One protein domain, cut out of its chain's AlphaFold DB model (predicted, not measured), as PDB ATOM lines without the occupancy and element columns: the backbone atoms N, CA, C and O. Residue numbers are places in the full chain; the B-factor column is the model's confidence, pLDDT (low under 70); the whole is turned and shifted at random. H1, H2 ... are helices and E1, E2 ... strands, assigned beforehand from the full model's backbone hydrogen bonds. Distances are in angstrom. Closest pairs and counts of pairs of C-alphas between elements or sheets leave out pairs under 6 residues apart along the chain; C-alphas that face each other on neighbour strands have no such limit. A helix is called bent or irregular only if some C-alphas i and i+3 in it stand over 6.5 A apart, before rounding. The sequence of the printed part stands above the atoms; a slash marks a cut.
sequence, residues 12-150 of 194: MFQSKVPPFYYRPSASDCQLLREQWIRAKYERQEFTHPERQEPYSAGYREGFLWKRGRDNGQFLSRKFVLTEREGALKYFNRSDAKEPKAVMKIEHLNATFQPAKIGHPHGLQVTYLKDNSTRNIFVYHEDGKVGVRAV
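Overview. This is residues 12 to 150 of the 194 residues of the protein "arf-GAP with dual PH domain-containing protein 1 isoform X4" of Vicugna pacos (UniProt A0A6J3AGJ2). One antiparallel sheet of seven strands is folded back on itself and curled like part of a barrel, E4, E3 and E2 facing E7, E6 and E5, with E1 as the hinge between these two leaves. At one end of this folded sheet H4 packs on it with residues 145 to 150, and H1 and H2 pack on H4 on the side away from the sheet, while the short H3 only grazes the sheet. The printed part has 139 residues, with four named helices and seven named strands in the order H1 H2 E1 E2 E3 E4 E5 H3 E6 E7 H4. The sheet runs E4 E3 E2 E1 E7 E6 E5, and the class is mixed, helices and strands. The whole is compact, with a radius of gyration of the C-alphas of 15.5 A and spans of 47 by 34 by 29 A.

Along the chain. Strand E1, residues 59 to 67, is 23.4 A long from first to last C-alpha and bends by 60 degrees at residue 63; its C-alpha 59 is at (46.844, -1.674, -55.635). E2, residues 74 to 82, is 23.6 A long, and E3 holds residues 87 to 91 and E4 residues 101 to 104. E5 is residues 108 to 112, E6 is residues 123 to 129 with 19.1 A, and E7 is residues 132 to 139 with 23.0 A. Helix H1, residues 30 to 42, begins with C-alpha 30 at (33.250, -2.539, -32.403) and is 16.6 A long; it is neither bent nor irregular, but only just: C-alphas 39 and 42 are 6.2 A apart. H2, residues 49 to 56, is irregular, with C-alphas 51 and 54 at 7.2 A. H3 is residues 114 to 117, and H4, residues 143 to 150, ends with C-alpha 150 at (37.803, 0.359, -46.842).

Arrangement. The sheet is strongly twisted, its edge strands are E4 and E5, and its two leaves face each other with 22 pairs of C-alphas within 11 A. E1 to E4 form a meander, each strand the antiparallel neighbour of the one before. In the hairpin of E1 and E2, N 62 and O 79 are 3.0 A apart; in that of E2 and E3, N 89 and O 80 are 2.8 A apart; in that of E3 and E4, N 88 and O 103 are 2.8 A apart. E7 is staggered: it pairs with E1 over residues 138 to 139, N 139 and O 65 being 3.0 A apart, and with E6 over residues 132 to 138, N 134 and O 127 being 2.8 A apart. Between E6 and E5, N 111 and O 124 are 2.9 A apart. E4 and E5 meet only through their link. H4 is on the sheet, and E1 and H4 are near each other. H1 touches H4 with residues 31 to 35 alone, about perpendicular at 80 degrees; the closest C-alphas are those of Gln 35 and Lys 144, 6.5 A apart. H2 and H4 only just touch, with 3 pairs of C-alphas within 8 A, the closest being those of Tyr 55 and Arg 148 at 6.2 A; they run the same way at a steep tilt of 66 degrees. H1 and H2 are apart, and neither is on the sheet. Every O i to N i+4 pair is within hydrogen-bond range in H1; in H4 it is 3 of 4, in H2 1 of 4 beside 3 of 5 O i to N i+3 pairs, and H3 is too short for such a pair.

Size, cuts and confidence. The C-alphas farthest apart are those of Met 12 and Asp 70, at 48.7 A. The printed part has no cut, and no link is long. Residues 12 to 29, before H1, hold no named element. The mean pLDDT of the printed part is 88.8; residue 146 and residues 149 to 150 are under 70.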
ATOM      1  N   MET A  12      53.031  10.330 -30.206       84.12
ATOM      2  CA  MET A  12      53.794   9.108 -30.478       84.12
ATOM      3  C   MET A  12      53.079   8.160 -31.455       84.12
ATOM      4  O   MET A  12      53.629   7.819 -32.500       84.12
ATOM      5  N   PHE A  13      51.846   7.743 -31.139       85.56
ATOM      6  CA  PHE A  13      51.136   6.660 -31.842       85.56
ATOM      7  C   PHE A  13      50.189   7.135 -32.945       85.56
ATOM      8  O   PHE A  13      49.501   6.319 -33.551       85.56
ATOM      9  N   GLN A  14      50.085   8.444 -33.173       89.00
ATOM     10  CA  GLN A  14      49.328   9.019 -34.288       89.00
ATOM     11  C   GLN A  14      50.189   9.988 -35.115       89.00
ATOM     12  O   GLN A  14      49.641  10.797 -35.860       89.00
ATOM     13  N   SER A  15      51.521   9.903 -34.994       86.31
ATOM     14  CA  SER A  15      52.466  10.797 -35.677       86.31
ATOM     15  C   SER A  15      52.346  10.737 -37.199       86.31
ATOM     16  O   SER A  15      52.400  11.773 -37.852       86.31
ATOM     17  N   LYS A  16      52.153   9.540 -37.766       89.38
ATOM     18  CA  LYS A  16      52.119   9.312 -39.218       89.38
ATOM     19  C   LYS A  16      50.822   8.642 -39.668       89.38
ATOM     20  O   LYS A  16      50.852   7.700 -40.451       89.38
ATOM     21  N   VAL A  17      49.675   9.083 -39.145       88.69
ATOM     22  CA  VAL A  17      48.363   8.611 -39.625       88.69
ATOM     23  C   VAL A  17      48.111   9.193 -41.019       88.69
ATOM     24  O   VAL A  17      48.062  10.421 -41.129       88.69
ATOM     25  N   PRO A  18      47.903   8.371 -42.063       87.69
ATOM     26  CA  PRO A  18      47.594   8.890 -43.389       87.69
ATOM     27  C   PRO A  18      46.309   9.731 -43.391       87.69
ATOM     28  O   PRO A  18      45.351   9.360 -42.706       87.69
ATOM     29  N   PRO A  19      46.228  10.819 -44.183       86.19
ATOM     30  CA  PRO A  19      45.034  11.669 -44.247       86.19
ATOM     31  C   PRO A  19      43.754  10.917 -44.633       86.19
ATOM     32  O   PRO A  19      42.665  11.280 -44.200       86.19
ATOM     33  N   PHE A  20      43.891   9.850 -45.420       82.94
ATOM     34  CA  PHE A  20      42.784   9.018 -45.886       82.94
ATOM     35  C   PHE A  20      42.333   7.950 -44.873       82.94
ATOM     36  O   PHE A  20      41.304   7.305 -45.081       82.94
ATOM     37  N   TYR A  21      43.094   7.726 -43.793       87.06
ATOM     38  CA  TYR A  21      42.818   6.657 -42.837       87.06
ATOM     39  C   TYR A  21      41.628   7.019 -41.945       87.06
ATOM     40  O   TYR A  21      41.605   8.062 -41.287       87.06
ATOM     41  N   TYR A  22      40.646   6.121 -41.876       87.88
ATOM     42  CA  TYR A  22      39.427   6.346 -41.110       87.88
ATOM     43  C   TYR A  22      39.686   6.376 -39.594       87.88
ATOM     44  O   TYR A  22      40.237   5.431 -39.025       87.88
ATOM     45  N   ARG A  23      39.249   7.451 -38.924       89.94
ATOM     46  CA  ARG A  23      39.322   7.598 -37.463       89.94
ATOM     47  C   ARG A  23      37.946   7.321 -36.857       89.94
ATOM     48  O   ARG A  23      37.054   8.146 -37.044       89.94
ATOM     49  N   PRO A  24      37.763   6.209 -36.129       91.56
ATOM     50  CA  PRO A  24      36.463   5.870 -35.576       91.56
ATOM     51  C   PRO A  24      36.055   6.799 -34.431       91.56
ATOM     52  O   PRO A  24      36.879   7.268 -33.641       91.56
ATOM     53  N   SER A  25      34.749   6.992 -34.337       90.81
ATOM     54  CA  SER A  25      33.990   7.639 -33.276       90.81
ATOM     55  C   SER A  25      33.413   6.611 -32.288       90.81
ATOM     56  O   SER A  25      33.535   5.398 -32.469       90.81
ATOM     57  N   ALA A  26      32.767   7.085 -31.219       89.31
ATOM     58  CA  ALA A  26      32.130   6.213 -30.228       89.31
ATOM     59  C   ALA A  26      30.918   5.442 -30.787       89.31
ATOM     60  O   ALA A  26      30.651   4.329 -30.337       89.31
ATOM     61  N   SER A  27      30.221   6.009 -31.776       89.88
ATOM     62  CA  SER A  27      29.067   5.397 -32.443       89.88
ATOM     63  C   SER A  27      29.443   4.314 -33.455       89.88
ATOM     64  O   SER A  27      28.569   3.586 -33.919       89.88
ATOM     65  N   ASP A  28      30.725   4.192 -33.807       89.81
ATOM     66  CA  ASP A  28      31.165   3.191 -34.772       89.81
ATOM     67  C   ASP A  28      31.118   1.769 -34.215       89.81
ATOM     68  O   ASP A  28      31.236   1.510 -33.007       89.81
ATOM     69  N   CYS A  29      30.990   0.812 -35.135       88.50
ATOM     70  CA  CYS A  29      30.969  -0.598 -34.784       88.50
ATOM     71  C   CYS A  29      32.254  -1.008 -34.046       88.50
ATOM     72  O   CYS A  29      33.329  -0.416 -34.207       88.50
ATOM     73  N   GLN A  30      32.140  -2.050 -33.222       90.12
ATOM     74  CA  GLN A  30      33.250  -2.539 -32.403       90.12
ATOM     75  C   GLN A  30      34.496  -2.844 -33.241       90.12
ATOM     76  O   GLN A  30      35.591  -2.458 -32.840       90.12
ATOM     77  N   LEU A  31      34.327  -3.438 -34.429       89.62
ATOM     78  CA  LEU A  31      35.424  -3.755 -35.344       89.62
ATOM     79  C   LEU A  31      36.296  -2.531 -35.666       89.62
ATOM     80  O   LEU A  31      37.520  -2.613 -35.579       89.62
ATOM     81  N   LEU A  32      35.686  -1.400 -36.035       90.19
ATOM     82  CA  LEU A  32      36.423  -0.189 -36.408       90.19
ATOM     83  C   LEU A  32      37.207   0.372 -35.217       90.19
ATOM     84  O   LEU A  32      38.393   0.688 -35.344       90.19
ATOM     85  N   ARG A  33      36.566   0.445 -34.046       92.06
ATOM     86  CA  ARG A  33      37.197   0.925 -32.808       92.06
ATOM     87  C   ARG A  33      38.351   0.023 -32.376       92.06
ATOM     88  O   ARG A  33      39.431   0.514 -32.055       92.06
ATOM     89  N   GLU A  34      38.146  -1.288 -32.417       92.31
ATOM     90  CA  GLU A  34      39.155  -2.279 -32.054       92.31
ATOM     91  C   GLU A  34      40.351  -2.247 -33.011       92.31
ATOM     92  O   GLU A  34      41.497  -2.163 -32.568       92.31
ATOM     93  N   GLN A  35      40.109  -2.245 -34.324       91.88
ATOM     94  CA  GLN A  35      41.193  -2.222 -35.307       91.88
ATOM     95  C   GLN A  35      41.988  -0.922 -35.277       91.88
ATOM     96  O   GLN A  35      43.193  -0.965 -35.514       91.88
ATOM     97  N   TRP A  36      41.367   0.206 -34.921       92.31
ATOM     98  CA  TRP A  36      42.072   1.464 -34.673       92.31
ATOM     99  C   TRP A  36      43.015   1.380 -33.469       92.31
ATOM    100  O   TRP A  36      44.158   1.836 -33.537       92.31
ATOM    101  N   ILE A  37      42.573   0.772 -32.366       92.69
ATOM    102  CA  ILE A  37      43.409   0.556 -31.175       92.69
ATOM    103  C   ILE A  37      44.575  -0.376 -31.518       92.69
ATOM    104  O   ILE A  37      45.730  -0.032 -31.258       92.69
ATOM    105  N   ARG A  38      44.296  -1.508 -32.171       92.62
ATOM    106  CA  ARG A  38      45.321  -2.459 -32.611       92.62
ATOM    107  C   ARG A  38      46.300  -1.832 -33.613       92.62
ATOM    108  O   ARG A  38      47.503  -2.031 -33.492       92.62
ATOM    109  N   ALA A  39      45.832  -1.011 -34.556       90.56
ATOM    110  CA  ALA A  39      46.699  -0.295 -35.498       90.56
ATOM    111  C   ALA A  39      47.666   0.659 -34.782       90.56
ATOM    112  O   ALA A  39      48.844   0.701 -35.129       90.56
ATOM    113  N   LYS A  40      47.190   1.385 -33.759       91.50
ATOM    114  CA  LYS A  40      48.012   2.318 -32.974       91.50
ATOM    115  C   LYS A  40      49.031   1.622 -32.078       91.50
ATOM    116  O   LYS A  40      50.187   2.024 -32.066       91.50
ATOM    117  N   TYR A  41      48.600   0.642 -31.287       90.31
ATOM    118  CA  TYR A  41      49.387   0.182 -30.136       90.31
ATOM    119  C   TYR A  41      49.999  -1.203 -30.327       90.31
ATOM    120  O   TYR A  41      51.136  -1.409 -29.923       90.31
ATOM    121  N   GLU A  42      49.277  -2.127 -30.960       90.69
ATOM    122  CA  GLU A  42      49.763  -3.492 -31.212       90.69
ATOM    123  C   GLU A  42      50.665  -3.509 -32.451       90.69
ATOM    124  O   GLU A  42      51.818  -3.926 -32.403       90.69
ATOM    125  N   ARG A  43      50.158  -2.990 -33.571       91.69
ATOM    126  CA  ARG A  43      50.850  -2.999 -34.866       91.69
ATOM    127  C   ARG A  43      51.650  -1.735 -35.130       91.69
ATOM    128  O   ARG A  43      52.449  -1.737 -36.060       91.69
ATOM    129  N   GLN A  44      51.438  -0.677 -34.347       90.12
ATOM    130  CA  GLN A  44      52.159   0.599 -34.438       90.12
ATOM    131  C   GLN A  44      52.285   1.130 -35.878       90.12
ATOM    132  O   GLN A  44      53.320   1.658 -36.283       90.12
ATOM    133  N   GLU A  45      51.219   0.979 -36.668       89.81
ATOM    134  CA  GLU A  45      51.213   1.296 -38.101       89.81
ATOM    135  C   GLU A  45      51.473   2.784 -38.352       89.81
ATOM    136  O   GLU A  45      52.042   3.157 -39.368       89.81
ATOM    137  N   PHE A  46      51.099   3.647 -37.408       90.38
ATOM    138  CA  PHE A  46      51.255   5.100 -37.530       90.38
ATOM    139  C   PHE A  46      52.568   5.629 -36.954       90.38
ATOM    140  O   PHE A  46      52.790   6.835 -36.968       90.38
ATOM    141  N   THR A  47      53.424   4.744 -36.451       89.25
ATOM    142  CA  THR A  47      54.811   5.058 -36.083       89.25
ATOM    143  C   THR A  47      55.768   4.595 -37.187       89.25
ATOM    144  O   THR A  47      56.766   5.262 -37.473       89.25
ATOM    145  N   HIS A  48      55.397   3.498 -37.853       87.62
ATOM    146  CA  HIS A  48      56.171   2.737 -38.831       87.62
ATOM    147  C   HIS A  48      55.496   2.756 -40.221       87.62
ATOM    148  O   HIS A  48      54.657   1.890 -40.492       87.62
ATOM    149  N   PRO A  49      55.814   3.727 -41.106       83.44
ATOM    150  CA  PRO A  49      55.208   3.861 -42.438       83.44
ATOM    151  C   PRO A  49      55.298   2.607 -43.308       83.44
ATOM    152  O   PRO A  49      54.394   2.328 -44.086       83.44
ATOM    153  N   GLU A  50      56.345   1.805 -43.139       86.12
ATOM    154  CA  GLU A  50      56.532   0.529 -43.823       86.12
ATOM    155  C   GLU A  50      55.378  -0.456 -43.566       86.12
ATOM    156  O   GLU A  50      55.042  -1.276 -44.417       86.12
ATOM    157  N   ARG A  51      54.689  -0.338 -42.422       85.44
ATOM    158  CA  ARG A  51      53.531  -1.178 -42.072       85.44
ATOM    159  C   ARG A  51      52.231  -0.711 -42.740       85.44
ATOM    160  O   ARG A  51      51.217  -1.410 -42.633       85.44
ATOM    161  N   GLN A  52      52.255   0.446 -43.408       84.62
ATOM    162  CA  GLN A  52      51.123   1.055 -44.115       84.62
ATOM    163  C   GLN A  52      51.057   0.650 -45.592       84.62
ATOM    164  O   GLN A  52      50.016   0.837 -46.228       84.62
ATOM    165  N   GLU A  53      52.133   0.065 -46.129       81.56
ATOM    166  CA  GLU A  53      52.244  -0.391 -47.522       81.56
ATOM    167  C   GLU A  53      51.029  -1.227 -47.979       81.56
ATOM    168  O   GLU A  53      50.424  -0.854 -48.988       81.56
ATOM    169  N   PRO A  54      50.496  -2.181 -47.177       79.06
ATOM    170  CA  PRO A  54      49.356  -2.998 -47.594       79.06
ATOM    171  C   PRO A  54      48.069  -2.223 -47.904       79.06
ATOM    172  O   PRO A  54      47.124  -2.810 -48.435       79.06
ATOM    173  N   TYR A  55      47.956  -0.955 -47.490       76.19
ATOM    174  CA  TYR A  55      46.830  -0.061 -47.788       76.19
ATOM    175  C   TYR A  55      47.204   1.248 -48.475       76.19
ATOM    176  O   TYR A  55      46.301   2.025 -48.766       76.19
ATOM    177  N   SER A  56      48.484   1.463 -48.769       78.75
ATOM    178  CA  SER A  56      48.973   2.712 -49.366       78.75
ATOM    179  C   SER A  56      49.569   2.514 -50.762       78.75
ATOM    180  O   SER A  56      49.852   3.491 -51.439       78.75
ATOM    181  N   ALA A  57      49.729   1.268 -51.221       79.19
ATOM    182  CA  ALA A  57      50.375   0.933 -52.492       79.19
ATOM    183  C   ALA A  57      49.552   1.242 -53.765       79.19
ATOM    184  O   ALA A  57      49.997   0.931 -54.867       79.19
ATOM    185  N   GLY A  58      48.327   1.770 -53.647       83.12
ATOM    186  CA  GLY A  58      47.448   2.051 -54.797       83.12
ATOM    187  C   GLY A  58      46.928   0.805 -55.538       83.12
ATOM    188  O   GLY A  58      46.118   0.914 -56.457       83.12
ATOM    189  N   TYR A  59      47.339  -0.397 -55.129       88.31
ATOM    190  CA  TYR A  59      46.844  -1.674 -55.635       88.31
ATOM    191  C   TYR A  59      46.570  -2.627 -54.480       88.31
ATOM    192  O   TYR A  59      47.373  -2.764 -53.557       88.31
ATOM    193  N   ARG A  60      45.440  -3.327 -54.540       88.25
ATOM    194  CA  ARG A  60      45.149  -4.433 -53.639       88.25
ATOM    195  C   ARG A  60      44.290  -5.470 -54.318       88.25
ATOM    196  O   ARG A  60      43.249  -5.150 -54.880       88.25
ATOM    197  N   GLU A  61      44.641  -6.728 -54.118       91.00
ATOM    198  CA  GLU A  61      43.762  -7.840 -54.430       91.00
ATOM    199  C   GLU A  61      43.574  -8.774 -53.239       91.00
ATOM    200  O   GLU A  61      44.364  -8.787 -52.297       91.00
ATOM    201  N   GLY A  62      42.488  -9.533 -53.268       91.31
ATOM    202  CA  GLY A  62      42.185 -10.516 -52.241       91.31
ATOM    203  C   GLY A  62      40.832 -11.164 -52.473       91.31
ATOM    204  O   GLY A  62      40.087 -10.784 -53.377       91.31
ATOM    205  N   PHE A  63      40.509 -12.148 -51.647       93.12
ATOM    206  CA  PHE A  63      39.218 -12.818 -51.688       93.12
ATOM    207  C   PHE A  63      38.307 -12.255 -50.607       93.12
ATOM    208  O   PHE A  63      38.729 -12.069 -49.472       93.12
ATOM    209  N   LEU A  64      37.055 -11.981 -50.962       94.56
ATOM    210  CA  LEU A  64      36.013 -11.600 -50.013       94.56
ATOM    211  C   LEU A  64      34.817 -12.526 -50.189       94.56
ATOM    212  O   LEU A  64      34.453 -12.888 -51.313       94.56
ATOM    213  N   TRP A  65      34.168 -12.856 -49.079       95.00
ATOM    214  CA  TRP A  65      32.882 -13.533 -49.097       95.00
ATOM    215  C   TRP A  65      31.826 -12.535 -49.534       95.00
ATOM    216  O   TRP A  65      31.538 -11.577 -48.823       95.00
ATOM    217  N   LYS A  66      31.258 -12.731 -50.723       95.00
ATOM    218  CA  LYS A  66      30.264 -11.839 -51.322       95.00
ATOM    219  C   LYS A  66      28.894 -12.501 -51.336       95.00
ATOM    220  O   LYS A  66      28.748 -13.591 -51.887       95.00
ATOM    221  N   ARG A  67      27.874 -11.790 -50.852       94.94
ATOM    222  CA  ARG A  67      26.476 -12.226 -50.937       94.94
ATOM    223  C   ARG A  67      25.999 -12.274 -52.395       94.94
ATOM    224  O   ARG A  67      26.220 -11.331 -53.174       94.94
ATOM    225  N   GLY A  68      25.366 -13.378 -52.776       91.75
ATOM    226  CA  GLY A  68      24.638 -13.549 -54.028       91.75
ATOM    227  C   GLY A  68      23.399 -12.657 -54.068       91.75
ATOM    228  O   GLY A  68      22.872 -12.268 -53.028       91.75
ATOM    229  N   ARG A  69      22.970 -12.284 -55.280       87.56
ATOM    230  CA  ARG A  69      21.823 -11.385 -55.477       87.56
ATOM    231  C   ARG A  69      20.513 -12.063 -55.080       87.56
ATOM    232  O   ARG A  69      19.730 -11.461 -54.359       87.56
ATOM    233  N   ASP A  70      20.326 -13.300 -55.532       86.12
ATOM    234  CA  ASP A  70      19.014 -13.957 -55.521       86.12
ATOM    235  C   ASP A  70      18.918 -15.053 -54.452       86.12
ATOM    236  O   ASP A  70      17.868 -15.263 -53.859       86.12
ATOM    237  N   ASN A  71      20.032 -15.726 -54.150       84.69
ATOM    238  CA  ASN A  71      20.060 -16.864 -53.226       84.69
ATOM    239  C   ASN A  71      20.470 -16.497 -51.789       84.69
ATOM    240  O   ASN A  71      20.484 -17.359 -50.917       84.69
ATOM    241  N   GLY A  72      20.892 -15.252 -51.545       87.19
ATOM    242  CA  GLY A  72      21.362 -14.791 -50.237       87.19
ATOM    243  C   GLY A  72      22.645 -15.453 -49.710       87.19
ATOM    244  O   GLY A  72      23.102 -15.049 -48.643       87.19
ATOM    245  N   GLN A  73      23.241 -16.404 -50.438       93.00
ATOM    246  CA  GLN A  73      24.438 -17.146 -50.031       93.00
ATOM    247  C   GLN A  73      25.705 -16.315 -50.213       93.00
ATOM    248  O   GLN A  73      25.811 -15.528 -51.154       93.00
ATOM    249  N   PHE A  74      26.702 -16.531 -49.360       94.06
ATOM    250  CA  PHE A  74      28.018 -15.924 -49.516       94.06
ATOM    251  C   PHE A  74      28.956 -16.854 -50.277       94.06
ATOM    252  O   PHE A  74      29.080 -18.029 -49.953       94.06
ATOM    253  N   LEU A  75      29.626 -16.319 -51.294       93.56
ATOM    254  CA  LEU A  75      30.614 -17.044 -52.087       93.56
ATOM    255  C   LEU A  75      31.917 -16.256 -52.128       93.56
ATOM    256  O   LEU A  75      31.898 -15.031 -52.263       93.56
ATOM    257  N   SER A  76      33.041 -16.960 -52.042       94.19
ATOM    258  CA  SER A  76      34.364 -16.353 -52.156       94.19
ATOM    259  C   SER A  76      34.588 -15.826 -53.575       94.19
ATOM    260  O   SER A  76      34.446 -16.563 -54.556       94.19
ATOM    261  N   ARG A  77      34.898 -14.532 -53.699       95.06
ATOM    262  CA  ARG A  77      35.150 -13.843 -54.972       95.06
ATOM    263  C   ARG A  77      36.446 -13.051 -54.885       95.06
ATOM    264  O   ARG A  77      36.693 -12.400 -53.871       95.06
ATOM    265  N   LYS A  78      37.244 -13.066 -55.957       94.06
ATOM    266  CA  LYS A  78      38.440 -12.220 -56.059       94.06
ATOM    267  C   LYS A  78      38.004 -10.777 -56.298       94.06
ATOM    268  O   LYS A  78      37.261 -10.517 -57.243       94.06
ATOM    269  N   PHE A  79      38.478  -9.862 -55.467       94.81
ATOM    270  CA  PHE A  79      38.356  -8.420 -55.638       94.81
ATOM    271  C   PHE A  79      39.725  -7.829 -55.948       94.81
ATOM    272  O   PHE A  79      40.735  -8.280 -55.412       94.81
ATOM    273  N   VAL A  80      39.737  -6.815 -56.806       93.31
ATOM    274  CA  VAL A  80      40.928  -6.054 -57.178       93.31
ATOM    275  C   VAL A  80      40.574  -4.576 -57.107       93.31
ATOM    276  O   VAL A  80      39.727  -4.103 -57.860       93.31
ATOM    277  N   LEU A  81      41.185  -3.859 -56.172       91.94
ATOM    278  CA  LEU A  81      41.136  -2.411 -56.054       91.94
ATOM    279  C   LEU A  81      42.408  -1.846 -56.678       91.94
ATOM    280  O   LEU A  81      43.507  -2.195 -56.257       91.94
ATOM    281  N   THR A  82      42.260  -0.972 -57.663       90.44
ATOM    282  CA  THR A  82      43.397  -0.375 -58.361       90.44
ATOM    283  C   THR A  82      43.147   1.101 -58.601       90.44
ATOM    284  O   THR A  82      42.155   1.507 -59.209       90.44
ATOM    285  N   GLU A  83      44.063   1.910 -58.088       87.50
ATOM    286  CA  GLU A  83      44.075   3.358 -58.246       87.50
ATOM    287  C   GLU A  83      44.405   3.746 -59.687       87.50
ATOM    288  O   GLU A  83      43.763   4.638 -60.231       87.50
ATOM    289  N   ARG A  84      45.309   3.004 -60.349       89.12
ATOM    290  CA  ARG A  84      45.697   3.240 -61.752       89.12
ATOM    291  C   ARG A  84      44.494   3.254 -62.695       89.12
ATOM    292  O   ARG A  84      44.452   4.053 -63.620       89.12
ATOM    293  N   GLU A  85      43.539   2.354 -62.484       89.88
ATOM    294  CA  GLU A  85      42.321   2.295 -63.302       89.88
ATOM    295  C   GLU A  85      41.137   3.020 -62.648       89.88
ATOM    296  O   GLU A  85      40.038   3.030 -63.201       89.88
ATOM    297  N   GLY A  86      41.327   3.575 -61.445       90.88
ATOM    298  CA  GLY A  86      40.273   4.232 -60.685       90.88
ATOM    299  C   GLY A  86      39.078   3.319 -60.399       90.88
ATOM    300  O   GLY A  86      37.941   3.792 -60.413       90.88
ATOM    301  N   ALA A  87      39.291   2.015 -60.180       93.38
ATOM    302  CA  ALA A  87      38.203   1.039 -60.107       93.38
ATOM    303  C   ALA A  87      38.393  -0.058 -59.047       93.38
ATOM    304  O   ALA A  87      39.493  -0.549 -58.793       93.38
ATOM    305  N   LEU A  88      37.268  -0.492 -58.471       94.31
ATOM    306  CA  LEU A  88      37.124  -1.764 -57.771       94.31
ATOM    307  C   LEU A  88      36.487  -2.778 -58.726       94.31
ATOM    308  O   LEU A  88      35.364  -2.600 -59.200       94.31
ATOM    309  N   LYS A  89      37.192  -3.870 -58.985       94.50
ATOM    310  CA  LYS A  89      36.749  -4.973 -59.832       94.50
ATOM    311  C   LYS A  89      36.503  -6.205 -58.981       94.50
ATOM    312  O   LYS A  89      37.162  -6.400 -57.962       94.50
ATOM    313  N   TYR A  90      35.585  -7.063 -59.413       94.44
ATOM    314  CA  TYR A  90      35.509  -8.413 -58.864       94.44
ATOM    315  C   TYR A  90      35.279  -9.456 -59.946       94.44
ATOM    316  O   TYR A  90      34.658  -9.193 -60.978       94.44
ATOM    317  N   PHE A  91      35.752 -10.663 -59.672       93.12
ATOM    318  CA  PHE A  91      35.700 -11.793 -60.581       93.12
ATOM    319  C   PHE A  91      34.843 -12.894 -59.967       93.12
ATOM    320  O   PHE A  91      34.939 -13.190 -58.774       93.12
ATOM    321  N   ASN A  92      33.973 -13.497 -60.783       87.56
ATOM    322  CA  ASN A  92      33.175 -14.636 -60.334       87.56
ATOM    323  C   ASN A  92      34.067 -15.852 -60.062       87.56
ATOM    324  O   ASN A  92      33.875 -16.537 -59.063       87.56
ATOM    325  N   ARG A  93      35.057 -16.092 -60.918       84.81
ATOM    326  CA  ARG A  93      36.075 -17.123 -60.728       84.81
ATOM    327  C   ARG A  93      37.456 -16.478 -60.750       84.81
ATOM    328  O   ARG A  93      37.625 -15.454 -61.405       84.81
ATOM    329  N   SER A  94      38.419 -17.040 -60.028       77.56
ATOM    330  CA  SER A  94      39.784 -16.502 -59.956       77.56
ATOM    331  C   SER A  94      40.529 -16.553 -61.294       77.56
ATOM    332  O   SER A  94      41.399 -15.723 -61.523       77.56
ATOM    333  N   ASP A  95      40.165 -17.493 -62.167       81.81
ATOM    334  CA  ASP A  95      40.721 -17.730 -63.503       81.81
ATOM    335  C   ASP A  95      40.010 -16.939 -64.618       81.81
ATOM    336  O   ASP A  95      40.364 -17.051 -65.793       81.81
ATOM    337  N   ALA A  96      38.994 -16.140 -64.280       86.69
ATOM    338  CA  ALA A  96      38.255 -15.370 -65.270       86.69
ATOM    339  C   ALA A  96      39.126 -14.247 -65.859       86.69
ATOM    340  O   ALA A  96      39.626 -13.393 -65.129       86.69
ATOM    341  N   LYS A  97      39.245 -14.215 -67.195       86.56
ATOM    342  CA  LYS A  97      39.969 -13.157 -67.921       86.56
ATOM    343  C   LYS A  97      39.307 -11.787 -67.777       86.56
ATOM    344  O   LYS A  97      39.993 -10.771 -67.763       86.56
ATOM    345  N   GLU A  98      37.983 -11.765 -67.640       91.00
ATOM    346  CA  GLU A  98      37.204 -10.536 -67.542       91.00
ATOM    347  C   GLU A  98      36.519 -10.398 -66.176       91.00
ATOM    348  O   GLU A  98      35.972 -11.374 -65.639       91.00
ATOM    349  N   PRO A  99      36.515  -9.186 -65.592       94.06
ATOM    350  CA  PRO A  99      35.823  -8.929 -64.341       94.06
ATOM    351  C   PRO A  99      34.310  -9.041 -64.535       94.06
ATOM    352  O   PRO A  99      33.739  -8.544 -65.503       94.06
ATOM    353  N   LYS A 100      33.623  -9.624 -63.549       92.94
ATOM    354  CA  LYS A 100      32.155  -9.699 -63.554       92.94
ATOM    355  C   LYS A 100      31.523  -8.313 -63.415       92.94
ATOM    356  O   LYS A 100      30.430  -8.082 -63.931       92.94
ATOM    357  N   ALA A 101      32.186  -7.417 -62.689       91.94
ATOM    358  CA  ALA A 101      31.843  -6.006 -62.646       91.94
ATOM    359  C   ALA A 101      33.092  -5.151 -62.433       91.94
ATOM    360  O   ALA A 101      33.995  -5.528 -61.683       91.94
ATOM    361  N   VAL A 102      33.077  -3.974 -63.053       92.75
ATOM    362  CA  VAL A 102      34.024  -2.882 -62.830       92.75
ATOM    363  C   VAL A 102      33.236  -1.733 -62.214       92.75
ATOM    364  O   VAL A 102      32.254  -1.275 -62.797       92.75
ATOM    365  N   MET A 103      33.620  -1.309 -61.016       93.31
ATOM    366  CA  MET A 103      32.957  -0.238 -60.273       93.31
ATOM    367  C   MET A 103      33.941   0.904 -60.123       93.31
ATOM    368  O   MET A 103      34.980   0.742 -59.484       93.31
ATOM    369  N   LYS A 104      33.630   2.058 -60.709       90.69
ATOM    370  CA  LYS A 104      34.514   3.209 -60.588       90.69
ATOM    371  C   LYS A 104      34.550   3.707 -59.151       90.69
ATOM    372  O   LYS A 104      33.516   3.832 -58.494       90.69
ATOM    373  N   ILE A 105      35.753   4.015 -58.690       89.12
ATOM    374  CA  ILE A 105      36.033   4.524 -57.356       89.12
ATOM    375  C   ILE A 105      35.218   5.804 -57.133       89.12
ATOM    376  O   ILE A 105      34.532   5.875 -56.121       89.12
ATOM    377  N   GLU A 106      35.165   6.751 -58.074       87.00
ATOM    378  CA  GLU A 106      34.409   8.021 -57.966       87.00
ATOM    379  C   GLU A 106      32.947   7.890 -57.493       87.00
ATOM    380  O   GLU A 106      32.454   8.762 -56.784       87.00
ATOM    381  N   HIS A 107      32.270   6.783 -57.807       86.06
ATOM    382  CA  HIS A 107      30.858   6.565 -57.465       86.06
ATOM    383  C   HIS A 107      30.643   5.450 -56.441       86.06
ATOM    384  O   HIS A 107      29.531   4.939 -56.312       86.06
ATOM    385  N   LEU A 108      31.703   5.034 -55.748       90.69
ATOM    386  CA  LEU A 108      31.679   3.936 -54.792       90.69
ATOM    387  C   LEU A 108      31.722   4.468 -53.359       90.69
ATOM    388  O   LEU A 108      32.614   5.234 -52.999       90.69
ATOM    389  N   ASN A 109      30.802   3.984 -52.528       91.06
ATOM    390  CA  ASN A 109      30.785   4.199 -51.086       91.06
ATOM    391  C   ASN A 109      30.825   2.855 -50.341       91.06
ATOM    392  O   ASN A 109      30.317   1.851 -50.841       91.06
ATOM    393  N   ALA A 110      31.426   2.814 -49.153       91.44
ATOM    394  CA  ALA A 110      31.608   1.594 -48.376       91.44
ATOM    395  C   ALA A 110      31.358   1.863 -46.888       91.44
ATOM    396  O   ALA A 110      31.973   2.747 -46.304       91.44
ATOM    397  N   THR A 111      30.456   1.091 -46.280       91.19
ATOM    398  CA  THR A 111      29.994   1.302 -44.897       91.19
ATOM    399  C   THR A 111      29.911  -0.021 -44.146       91.19
ATOM    400  O   THR A 111      29.374  -1.003 -44.664       91.19
ATOM    401  N   PHE A 112      30.448  -0.081 -42.926       90.88
ATOM    402  CA  PHE A 112      30.319  -1.276 -42.091       90.88
ATOM    403  C   PHE A 112      28.882  -1.412 -41.588       90.88
ATOM    404  O   PHE A 112      28.330  -0.487 -41.002       90.88
ATOM    405  N   GLN A 113      28.276  -2.573 -41.834       92.00
ATOM    406  CA  GLN A 113      26.869  -2.854 -41.544       92.00
ATOM    407  C   GLN A 113      26.710  -4.249 -40.912       92.00
ATOM    408  O   GLN A 113      26.008  -5.104 -41.463       92.00
ATOM    409  N   PRO A 114      27.372  -4.524 -39.768       91.44
ATOM    410  CA  PRO A 114      27.448  -5.871 -39.209       91.44
ATOM    411  C   PRO A 114      26.076  -6.445 -38.834       91.44
ATOM    412  O   PRO A 114      25.791  -7.594 -39.161       91.44
ATOM    413  N   ALA A 115      25.195  -5.631 -38.240       90.38
ATOM    414  CA  ALA A 115      23.846  -6.050 -37.854       90.38
ATOM    415  C   ALA A 115      22.974  -6.421 -39.066       90.38
ATOM    416  O   ALA A 115      22.292  -7.439 -39.055       90.38
ATOM    417  N   LYS A 116      23.041  -5.634 -40.147       91.00
ATOM    418  CA  LYS A 116      22.274  -5.874 -41.382       91.00
ATOM    419  C   LYS A 116      22.757  -7.107 -42.146       91.00
ATOM    420  O   LYS A 116      21.975  -7.769 -42.822       91.00
ATOM    421  N   ILE A 117      24.062  -7.365 -42.104       91.19
ATOM    422  CA  ILE A 117      24.701  -8.463 -42.837       91.19
ATOM    423  C   ILE A 117      24.665  -9.764 -42.024       91.19
ATOM    424  O   ILE A 117      24.738 -10.837 -42.615       91.19
ATOM    425  N   GLY A 118      24.521  -9.677 -40.698       91.69
ATOM    426  CA  GLY A 118      24.592 -10.828 -39.800       91.69
ATOM    427  C   GLY A 118      26.022 -11.340 -39.607       91.69
ATOM    428  O   GLY A 118      26.214 -12.515 -39.321       91.69
ATOM    429  N   HIS A 119      27.031 -10.480 -39.796       92.50
ATOM    430  CA  HIS A 119      28.444 -10.840 -39.648       92.50
ATOM    431  C   HIS A 119      29.228  -9.680 -39.011       92.50
ATOM    432  O   HIS A 119      29.091  -8.547 -39.481       92.50
ATOM    433  N   PRO A 120      30.093  -9.910 -38.003       90.12
ATOM    434  CA  PRO A 120      30.812  -8.839 -37.295       90.12
ATOM    435  C   PRO A 120      31.699  -7.989 -38.218       90.12
ATOM    436  O   PRO A 120      31.923  -6.807 -37.961       90.12
ATOM    437  N   HIS A 121      32.167  -8.575 -39.322       92.81
ATOM    438  CA  HIS A 121      32.975  -7.906 -40.351       92.81
ATOM    439  C   HIS A 121      32.189  -7.555 -41.620       92.81
ATOM    440  O   HIS A 121      32.771  -7.397 -42.693       92.81
ATOM    441  N   GLY A 122      30.862  -7.478 -41.514       93.62
ATOM    442  CA  GLY A 122      29.986  -7.144 -42.625       93.62
ATOM    443  C   GLY A 122      30.230  -5.730 -43.149       93.62
ATOM    444  O   GLY A 122      30.072  -4.745 -42.427       93.62
ATOM    445  N   LEU A 123      30.538  -5.636 -44.437       94.69
ATOM    446  CA  LEU A 123      30.741  -4.406 -45.185       94.69
ATOM    447  C   LEU A 123      29.715  -4.308 -46.322       94.69
ATOM    448  O   LEU A 123      29.598  -5.200 -47.163       94.69
ATOM    449  N   GLN A 124      28.985  -3.198 -46.371       94.81
ATOM    450  CA  GLN A 124      28.125  -2.844 -47.491       94.81
ATOM    451  C   GLN A 124      28.880  -1.885 -48.413       94.81
ATOM    452  O   GLN A 124      29.164  -0.747 -48.043       94.81
ATOM    453  N   VAL A 125      29.159  -2.339 -49.631       94.38
ATOM    454  CA  VAL A 125      29.662  -1.513 -50.727       94.38
ATOM    455  C   VAL A 125      28.482  -1.106 -51.597       94.38
ATOM    456  O   VAL A 125      27.672  -1.937 -52.000       94.38
ATOM    457  N   THR A 126      28.378   0.179 -51.892       93.69
ATOM    458  CA  THR A 126      27.340   0.745 -52.751       93.69
ATOM    459  C   THR A 126      27.987   1.479 -53.905       93.69
ATOM    460  O   THR A 126      29.016   2.124 -53.717       93.69
ATOM    461  N   TYR A 127      27.417   1.359 -55.096       91.69
ATOM    462  CA  TYR A 127      27.894   2.108 -56.249       91.69
ATOM    463  C   TYR A 127      26.741   2.510 -57.159       91.69
ATOM    464  O   TYR A 127      25.742   1.791 -57.263       91.69
ATOM    465  N   LEU A 128      26.881   3.662 -57.808       87.12
ATOM    466  CA  LEU A 128      25.907   4.137 -58.783       87.12
ATOM    467  C   LEU A 128      26.162   3.468 -60.139       87.12
ATOM    468  O   LEU A 128      27.289   3.461 -60.638       87.12
ATOM    469  N   LYS A 129      25.114   2.902 -60.738       84.81
ATOM    470  CA  LYS A 129      25.135   2.397 -62.112       84.81
ATOM    471  C   LYS A 129      23.791   2.677 -62.769       84.81
ATOM    472  O   LYS A 129      22.768   2.300 -62.208       84.81
ATOM    473  N   ASP A 130      23.799   3.301 -63.944       86.44
ATOM    474  CA  ASP A 130      22.581   3.634 -64.700       86.44
ATOM    475  C   ASP A 130      21.585   4.450 -63.843       86.44
ATOM    476  O   ASP A 130      20.393   4.166 -63.798       86.44
ATOM    477  N   ASN A 131      22.112   5.411 -63.069       85.56
ATOM    478  CA  ASN A 131      21.381   6.215 -62.077       85.56
ATOM    479  C   ASN A 131      20.665   5.411 -60.966       85.56
ATOM    480  O   ASN A 131      19.834   5.941 -60.236       85.56
ATOM    481  N   SER A 132      21.007   4.131 -60.808       88.31
ATOM    482  CA  SER A 132      20.489   3.242 -59.772       88.31
ATOM    483  C   SER A 132      21.602   2.829 -58.811       88.31
ATOM    484  O   SER A 132      22.692   2.412 -59.219       88.31
ATOM    485  N   THR A 133      21.349   2.937 -57.507       91.06
ATOM    486  CA  THR A 133      22.300   2.492 -56.484       91.06
ATOM    487  C   THR A 133      22.258   0.976 -56.349       91.06
ATOM    488  O   THR A 133      21.244   0.385 -55.976       91.06
ATOM    489  N   ARG A 134      23.395   0.327 -56.593       92.25
ATOM    490  CA  ARG A 134      23.566  -1.114 -56.401       92.25
ATOM    491  C   ARG A 134      24.251  -1.397 -55.076       92.25
ATOM    492  O   ARG A 134      25.259  -0.777 -54.752       92.25
ATOM    493  N   ASN A 135      23.726  -2.376 -54.343       92.81
ATOM    494  CA  ASN A 135      24.274  -2.830 -53.068       92.81
ATOM    495  C   ASN A 135      25.046  -4.138 -53.244       92.81
ATOM    496  O   ASN A 135      24.550  -5.100 -53.832       92.81
ATOM    497  N   ILE A 136      26.246  -4.188 -52.682       94.12
ATOM    498  CA  ILE A 136      27.065  -5.383 -52.552       94.12
ATOM    499  C   ILE A 136      27.355  -5.580 -51.068       94.12
ATOM    500  O   ILE A 136      27.897  -4.700 -50.409       94.12
ATOM    501  N   PHE A 137      27.023  -6.757 -50.550       95.25
ATOM    502  CA  PHE A 137      27.354  -7.145 -49.183       95.25
ATOM    503  C   PHE A 137      28.539  -8.102 -49.213       95.25
ATOM    504  O   PHE A 137      28.485  -9.125 -49.904       95.25
ATOM    505  N   VAL A 138      29.599  -7.753 -48.491       95.38
ATOM    506  CA  VAL A 138      30.806  -8.570 -48.359       95.38
ATOM    507  C   VAL A 138      31.236  -8.694 -46.906       95.38
ATOM    508  O   VAL A 138      30.870  -7.870 -46.074       95.38
ATOM    509  N   TYR A 139      32.043  -9.701 -46.603       94.81
ATOM    510  CA  TYR A 139      32.824  -9.755 -45.373       94.81
ATOM    511  C   TYR A 139      34.150 -10.491 -45.606       94.81
ATOM    512  O   TYR A 139      34.374 -11.111 -46.649       94.81
ATOM    513  N   HIS A 140      35.033 -10.400 -44.618       93.38
ATOM    514  CA  HIS A 140      36.250 -11.197 -44.518       93.38
ATOM    515  C   HIS A 140      36.322 -11.813 -43.114       93.38
ATOM    516  O   HIS A 140      35.866 -11.190 -42.154       93.38
ATOM    517  N   GLU A 141      36.888 -13.012 -42.988       89.56
ATOM    518  CA  GLU A 141      37.046 -13.688 -41.687       89.56
ATOM    519  C   GLU A 141      37.993 -12.899 -40.772       89.56
ATOM    520  O   GLU A 141      37.686 -12.628 -39.618       89.56
ATOM    521  N   ASP A 142      39.114 -12.419 -41.316       86.50
ATOM    522  CA  ASP A 142      40.009 -11.487 -40.624       86.50
ATOM    523  C   ASP A 142      39.494 -10.036 -40.704       86.50
ATOM    524  O   ASP A 142      39.483  -9.412 -41.775       86.50
ATOM    525  N   GLY A 143      39.125  -9.477 -39.551       76.25
ATOM    526  CA  GLY A 143      38.666  -8.097 -39.408       76.25
ATOM    527  C   GLY A 143      39.721  -7.048 -39.780       76.25
ATOM    528  O   GLY A 143      39.368  -5.963 -40.249       76.25
ATOM    529  N   LYS A 144      41.018  -7.365 -39.661       80.75
ATOM    530  CA  LYS A 144      42.114  -6.490 -40.111       80.75
ATOM    531  C   LYS A 144      42.049  -6.271 -41.621       80.75
ATOM    532  O   LYS A 144      42.182  -5.136 -42.082       80.75
ATOM    533  N   VAL A 145      41.832  -7.338 -42.390       77.12
ATOM    534  CA  VAL A 145      41.694  -7.269 -43.854       77.12
ATOM    535  C   VAL A 145      40.424  -6.509 -44.231       77.12
ATOM    536  O   VAL A 145      40.477  -5.643 -45.104       77.12
ATOM    537  N   GLY A 146      39.319  -6.751 -43.518       68.50
ATOM    538  CA  GLY A 146      38.058  -6.032 -43.715       68.50
ATOM    539  C   GLY A 146      38.200  -4.511 -43.574       68.50
ATOM    540  O   GLY A 146      37.805  -3.773 -44.472       68.50
ATOM    541  N   VAL A 147      38.817  -4.024 -42.490       75.38
ATOM    542  CA  VAL A 147      39.034  -2.575 -42.273       75.38
ATOM    543  C   VAL A 147      40.002  -1.991 -43.297       75.38
ATOM    544  O   VAL A 147      39.759  -0.916 -43.847       75.38
ATOM    545  N   ARG A 148      41.070  -2.723 -43.624       75.62
ATOM    546  CA  ARG A 148      42.035  -2.289 -44.637       75.62
ATOM    547  C   ARG A 148      41.385  -2.130 -46.008       75.62
ATOM    548  O   ARG A 148      41.727  -1.167 -46.689       75.62
ATOM    549  N   ALA A 149      40.435  -2.992 -46.386       59.28
ATOM    550  CA  ALA A 149      39.703  -2.924 -47.657       59.28
ATOM    551  C   ALA A 149      38.960  -1.591 -47.883       59.28
ATOM    552  O   ALA A 149      38.762  -1.200 -49.031       59.28
ATOM    553  N   VAL A 150      38.593  -0.887 -46.809       59.06
ATOM    554  CA  VAL A 150      37.803   0.359 -46.842       59.06
ATOM    555  C   VAL A 150      38.659   1.607 -46.620       59.06
ATOM    556  O   VAL A 150      38.262   2.703 -47.008       59.06
TER     557      VAL A 150